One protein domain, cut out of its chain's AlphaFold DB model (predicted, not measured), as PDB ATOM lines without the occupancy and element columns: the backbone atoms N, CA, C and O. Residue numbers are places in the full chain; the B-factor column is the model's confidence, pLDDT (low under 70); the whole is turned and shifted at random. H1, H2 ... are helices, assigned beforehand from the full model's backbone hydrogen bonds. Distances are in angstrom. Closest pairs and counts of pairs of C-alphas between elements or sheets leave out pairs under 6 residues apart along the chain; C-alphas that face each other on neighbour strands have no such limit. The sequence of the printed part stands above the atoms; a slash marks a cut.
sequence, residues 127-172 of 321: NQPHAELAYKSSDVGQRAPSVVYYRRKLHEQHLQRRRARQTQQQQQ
ATOM      1  N   ASN A 127     191.850 236.105 212.299       66.11
ATOM      2  CA  ASN A 127     191.285 236.036 210.944       66.11
ATOM      3  C   ASN A 127     192.238 236.501 209.834       66.11
ATOM      4  O   ASN A 127     191.843 236.521 208.672       66.11
ATOM      5  N   GLN A 128     193.460 236.921 210.162       68.02
ATOM      6  CA  GLN A 128     194.396 237.387 209.141       68.02
ATOM      7  C   GLN A 128     195.091 236.187 208.478       68.02
ATOM      8  O   GLN A 128     195.564 235.309 209.201       68.02
ATOM      9  N   PRO A 129     195.232 236.145 207.140       71.24
ATOM     10  CA  PRO A 129     195.869 235.020 206.442       71.24
ATOM     11  C   PRO A 129     197.318 234.784 206.905       71.24
ATOM     12  O   PRO A 129     197.787 233.653 206.967       71.24
ATOM     13  N   HIS A 130     198.014 235.844 207.325       66.77
ATOM     14  CA  HIS A 130     199.382 235.766 207.848       66.77
ATOM     15  C   HIS A 130     199.470 235.336 209.316       66.77
ATOM     16  O   HIS A 130     200.565 235.049 209.803       66.77
ATOM     17  N   ALA A 131     198.347 235.281 210.037       67.61
ATOM     18  CA  ALA A 131     198.345 234.850 211.429       67.61
ATOM     19  C   ALA A 131     198.822 233.399 211.537       67.61
ATOM     20  O   ALA A 131     199.625 233.088 212.409       67.61
ATOM     21  N   GLU A 132     198.430 232.544 210.587       65.89
ATOM     22  CA  GLU A 132     198.924 231.170 210.518       65.89
ATOM     23  C   GLU A 132     200.445 231.086 210.419       65.89
ATOM     24  O   GLU A 132     201.041 230.219 211.055       65.89
ATOM     25  N   LEU A 133     201.072 231.989 209.658       70.06
ATOM     26  CA  LEU A 133     202.524 232.015 209.526       70.06
ATOM     27  C   LEU A 133     203.165 232.347 210.873       70.06
ATOM     28  O   LEU A 133     204.031 231.605 211.315       70.06
ATOM     29  N   ALA A 134     202.684 233.382 211.568       64.98
ATOM     30  CA  ALA A 134     203.192 233.756 212.891       64.98
ATOM     31  C   ALA A 134     202.978 232.653 213.945       64.98
ATOM     32  O   ALA A 134     203.802 232.468 214.841       64.98
ATOM     33  N   TYR A 135     201.878 231.907 213.831       66.23
ATOM     34  CA  TYR A 135     201.545 230.809 214.736       66.23
ATOM     35  C   TYR A 135     202.386 229.558 214.492       66.23
ATOM     36  O   TYR A 135     202.645 228.813 215.436       66.23
ATOM     37  N   LYS A 136     202.808 229.326 213.245       69.86
ATOM     38  CA  LYS A 136     203.615 228.165 212.845       69.86
ATOM     39  C   LYS A 136     205.123 228.440 212.903       69.86
ATOM     40  O   LYS A 136     205.875 227.502 213.137       69.86
ATOM     41  N   SER A 137     205.567 229.684 212.712       73.67
ATOM     42  CA  SER A 137     206.986 230.012 212.496       73.67
ATOM     43  C   SER A 137     207.823 230.218 213.758       73.67
ATOM     44  O   SER A 137     209.045 230.226 213.662       73.67
ATOM     45  N   SER A 138     207.214 230.400 214.934       71.61
ATOM     46  CA  SER A 138     207.966 230.641 216.171       71.61
ATOM     47  C   SER A 138     207.407 229.860 217.356       71.61
ATOM     48  O   SER A 138     206.196 229.834 217.580       71.61
ATOM     49  N   ASP A 139     208.292 229.281 218.170       72.03
ATOM     50  CA  ASP A 139     207.912 228.594 219.416       72.03
ATOM     51  C   ASP A 139     207.196 229.537 220.395       72.03
ATOM     52  O   ASP A 139     206.299 229.137 221.141       72.03
ATOM     53  N   VAL A 140     207.552 230.827 220.357       72.37
ATOM     54  CA  VAL A 140     206.868 231.891 221.106       72.37
ATOM     55  C   VAL A 140     205.460 232.122 220.553       72.37
ATOM     56  O   VAL A 140     204.506 232.224 221.325       72.37
ATOM     57  N   GLY A 141     205.307 232.134 219.226       67.15
ATOM     58  CA  GLY A 141     204.018 232.229 218.546       67.15
ATOM     59  C   GLY A 141     203.087 231.080 218.917       67.15
ATOM     60  O   GLY A 141     201.921 231.321 219.216       67.15
ATOM     61  N   GLN A 142     203.608 229.856 219.034       68.35
ATOM     62  CA  GLN A 142     202.819 228.690 219.454       68.35
ATOM     63  C   GLN A 142     202.262 228.797 220.884       68.35
ATOM     64  O   GLN A 142     201.250 228.164 221.206       68.35
ATOM     65  N   ARG A 143     202.900 229.603 221.742       74.52
ATOM     66  CA  ARG A 143     202.456 229.890 223.116       74.52
ATOM     67  C   ARG A 143     201.608 231.158 223.227       74.52
ATOM     68  O   ARG A 143     201.111 231.448 224.315       74.52
ATOM     69  N   ALA A 144     201.418 231.908 222.140       75.84
ATOM     70  CA  ALA A 144     200.627 233.129 222.175       75.84
ATOM     71  C   ALA A 144     199.171 232.826 222.593       75.84
ATOM     72  O   ALA A 144     198.603 231.817 222.155       75.84
ATOM     73  N   PRO A 145     198.519 233.702 223.385       77.73
ATOM     74  CA  PRO A 145     197.140 233.494 223.832       77.73
ATOM     75  C   PRO A 145     196.158 233.214 222.684       77.73
ATOM     76  O   PRO A 145     195.244 232.403 222.831       77.73
ATOM     77  N   SER A 146     196.374 233.831 221.517       75.08
ATOM     78  CA  SER A 146     195.563 233.604 220.318       75.08
ATOM     79  C   SER A 146     195.726 232.196 219.738       75.08
ATOM     80  O   SER A 146     194.733 231.605 219.318       75.08
ATOM     81  N   VAL A 147     196.934 231.622 219.760       74.87
ATOM     82  CA  VAL A 147     197.188 230.247 219.296       74.87
ATOM     83  C   VAL A 147     196.623 229.227 220.256       74.87
ATOM     84  O   VAL A 147     195.993 228.262 219.828       74.87
ATOM     85  N   VAL A 148     196.791 229.454 221.559       79.94
ATOM     86  CA  VAL A 148     196.180 228.604 222.585       79.94
ATOM     87  C   VAL A 148     194.660 228.606 222.425       79.94
ATOM     88  O   VAL A 148     194.039 227.541 222.446       79.94
ATOM     89  N   TYR A 149     194.063 229.777 222.185       81.65
ATOM     90  CA  TYR A 149     192.636 229.898 221.898       81.65
ATOM     91  C   TYR A 149     192.239 229.174 220.602       81.65
ATOM     92  O   TYR A 149     191.267 228.422 220.600       81.65
ATOM     93  N   TYR A 150     193.009 229.325 219.521       79.63
ATOM     94  CA  TYR A 150     192.767 228.633 218.250       79.63
ATOM     95  C   TYR A 150     192.837 227.105 218.400       79.63
ATOM     96  O   TYR A 150     191.919 226.403 217.979       79.63
ATOM     97  N   ARG A 151     193.864 226.580 219.081       82.76
ATOM     98  CA  ARG A 151     194.005 225.143 219.377       82.76
ATOM     99  C   ARG A 151     192.860 224.629 220.243       82.76
ATOM    100  O   ARG A 151     192.326 223.557 219.966       82.76
ATOM    101  N   ARG A 152     192.451 225.396 221.262       88.70
ATOM    102  CA  ARG A 152     191.296 225.060 222.105       88.70
ATOM    103  C   ARG A 152     190.018 224.994 221.274       88.70
ATOM    104  O   ARG A 152     189.299 224.007 221.367       88.70
ATOM    105  N   LYS A 153     189.776 225.993 220.423       90.03
ATOM    106  CA  LYS A 153     188.608 226.048 219.537       90.03
ATOM    107  C   LYS A 153     188.593 224.891 218.533       90.03
ATOM    108  O   LYS A 153     187.543 224.292 218.327       90.03
ATOM    109  N   LEU A 154     189.740 224.536 217.949       88.21
ATOM    110  CA  LEU A 154     189.861 223.365 217.070       88.21
ATOM    111  C   LEU A 154     189.551 222.058 217.807       88.21
ATOM    112  O   LEU A 154     188.821 221.214 217.284       88.21
ATOM    113  N   HIS A 155     190.067 221.896 219.027       90.93
ATOM    114  CA  HIS A 155     189.773 220.725 219.851       90.93
ATOM    115  C   HIS A 155     188.279 220.669 220.205       90.93
ATOM    116  O   HIS A 155     187.641 219.630 220.036       90.93
ATOM    117  N   GLU A 156     187.682 221.791 220.605       92.82
ATOM    118  CA  GLU A 156     186.254 221.874 220.907       92.82
ATOM    119  C   GLU A 156     185.390 221.533 219.682       92.82
ATOM    120  O   GLU A 156     184.454 220.742 219.788       92.82
ATOM    121  N   GLN A 157     185.752 222.028 218.495       92.13
ATOM    122  CA  GLN A 157     185.077 221.682 217.244       92.13
ATOM    123  C   GLN A 157     185.188 220.180 216.928       92.13
ATOM    124  O   GLN A 157     184.212 219.557 216.497       92.13
ATOM    125  N   HIS A 158     186.356 219.574 217.154       93.06
ATOM    126  CA  HIS A 158     186.545 218.134 216.979       93.06
ATOM    127  C   HIS A 158     185.686 217.327 217.967       93.06
ATOM    128  O   HIS A 158     185.028 216.358 217.575       93.06
ATOM    129  N   LEU A 159     185.614 217.761 219.229       93.36
ATOM    130  CA  LEU A 159     184.780 217.137 220.256       93.36
ATOM    131  C   LEU A 159     183.286 217.255 219.927       93.36
ATOM    132  O   LEU A 159     182.552 216.278 220.071       93.36
ATOM    133  N   GLN A 160     182.840 218.410 219.426       92.03
ATOM    134  CA  GLN A 160     181.464 218.611 218.961       92.03
ATOM    135  C   GLN A 160     181.114 217.660 217.808       92.03
ATOM    136  O   GLN A 160     180.063 217.018 217.844       92.03
ATOM    137  N   ARG A 161     182.016 217.484 216.828       92.03
ATOM    138  CA  ARG A 161     181.836 216.497 215.745       92.03
ATOM    139  C   ARG A 161     181.740 215.069 216.282       92.03
ATOM    140  O   ARG A 161     180.912 214.294 215.803       92.03
ATOM    141  N   ARG A 162     182.555 214.716 217.280       91.26
ATOM    142  CA  ARG A 162     182.509 213.389 217.914       91.26
ATOM    143  C   ARG A 162     181.193 213.165 218.661       91.26
ATOM    144  O   ARG A 162     180.583 212.114 218.486       91.26
ATOM    145  N   ARG A 163     180.730 214.160 219.425       90.84
ATOM    146  CA  ARG A 163     179.440 214.113 220.135       90.84
ATOM    147  C   ARG A 163     178.271 213.949 219.167       90.84
ATOM    148  O   ARG A 163     177.466 213.052 219.375       90.84
ATOM    149  N   ALA A 164     178.224 214.727 218.083       89.54
ATOM    150  CA  ALA A 164     177.162 214.627 217.076       89.54
ATOM    151  C   ALA A 164     177.080 213.235 216.419       89.54
ATOM    152  O   ALA A 164     175.988 212.740 216.146       89.54
ATOM    153  N   ARG A 165     178.225 212.571 216.201       88.84
ATOM    154  CA  ARG A 165     178.264 211.192 215.680       88.84
ATOM    155  C   ARG A 165     177.740 210.167 216.688       88.84
ATOM    156  O   ARG A 165     177.072 209.220 216.289       88.84
ATOM    157  N   GLN A 166     178.015 210.354 217.980       87.23
ATOM    158  CA  GLN A 166     177.526 209.448 219.024       87.23
ATOM    159  C   GLN A 166     176.006 209.542 219.209       87.23
ATOM    160  O   GLN A 166     175.352 208.508 219.333       87.23
ATOM    161  N   THR A 167     175.423 210.745 219.165       83.23
ATOM    162  CA  THR A 167     173.961 210.905 219.263       83.23
ATOM    163  C   THR A 167     173.221 210.277 218.084       83.23
ATOM    164  O   THR A 167     172.158 209.696 218.288       83.23
ATOM    165  N   GLN A 168     173.785 210.320 216.870       82.60
ATOM    166  CA  GLN A 168     173.187 209.643 215.712       82.60
ATOM    167  C   GLN A 168     173.193 208.112 215.846       82.60
ATOM    168  O   GLN A 168     172.231 207.468 215.437       82.60
ATOM    169  N   GLN A 169     174.234 207.522 216.445       80.92
ATOM    170  CA  GLN A 169     174.292 206.069 216.646       80.92
ATOM    171  C   GLN A 169     173.327 205.583 217.736       80.92
ATOM    172  O   GLN A 169     172.720 204.528 217.575       80.92
ATOM    173  N   GLN A 170     173.126 206.355 218.812       76.26
ATOM    174  CA  GLN A 170     172.175 205.970 219.865       76.26
ATOM    175  C   GLN A 170     170.721 205.991 219.377       76.26
ATOM    176  O   GLN A 170     169.960 205.090 219.718       76.26
ATOM    177  N   GLN A 171     170.338 206.944 218.519       68.80
ATOM    178  CA  GLN A 171     168.971 206.999 217.981       68.80
ATOM    179  C   GLN A 171     168.627 205.816 217.059       68.80
ATOM    180  O   GLN A 171     167.455 205.477 216.926       68.80
ATOM    181  N   GLN A 172     169.622 205.152 216.458       64.92
ATOM    182  CA  GLN A 172     169.379 203.958 215.641       64.92
ATOM    183  C   GLN A 172     169.162 202.687 216.479       64.92
ATOM    184  O   GLN A 172     168.566 201.737 215.978       64.92
TER     185      GLN A 172
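AT A GLANCE: This is residues 127 to 172 of the 321 residues of an uncharacterized protein of Cladophialophora carrionii (UniProt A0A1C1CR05). One long helix, H3, makes the length of the model, and two short helices, H1 and H2, form a small head at its first end. The far part of H3, residues 152 to 172, sticks out free. The printed part has 46 residues with three named helices, H1, H2 and H3 in chain order, and no named strand; the class is all helix. The whole is extended, with a radius of gyration of the C-alphas of 15.3 A, and spans 47 by 19 by 13 A.

IN THESE COORDINATES: H3, residues 145 to 172, runs 41.4 A from C-alpha 145 at (197.140, 233.494, 223.832) to C-alpha 172 at (169.379, 203.958, 215.641). H2 is residues 139 to 142. H1, residues 131 to 137, begins with C-alpha 131 at (198.345, 234.850, 211.429) and is 10.0 A long.

HOW THE PARTS SIT: H3 and H1 are close but not clearly touching, the closest C-alphas, of Val 147 and Tyr 135, being 6.3 A apart. Their lines are about perpendicular, at 76 degrees. H3 and H2 are also close but not clearly touching, with the C-alphas of Val 147 and Gly 141 closest at 7.2 A. H1 and H2 touch only at the corner, where the C-alphas of Tyr 135 and Gly 141 are closest at 4.8 A. Each O i to N i+4 pair is within hydrogen-bond range in H1, and 23 of 24 are in H3; H2 is too short for such a pair.

THE WHOLE: The C-alphas farthest apart, of Val 140 and Gln 172, are 47.1 A apart. The printed part has no cut, and the links H1 to H2 and H2 to H3 are tight. The mean pLDDT of the printed part is 78.7; residues 127 to 128, 130 to 132, 134 to 136, 141 to 142 and 171 to 172 are under 70.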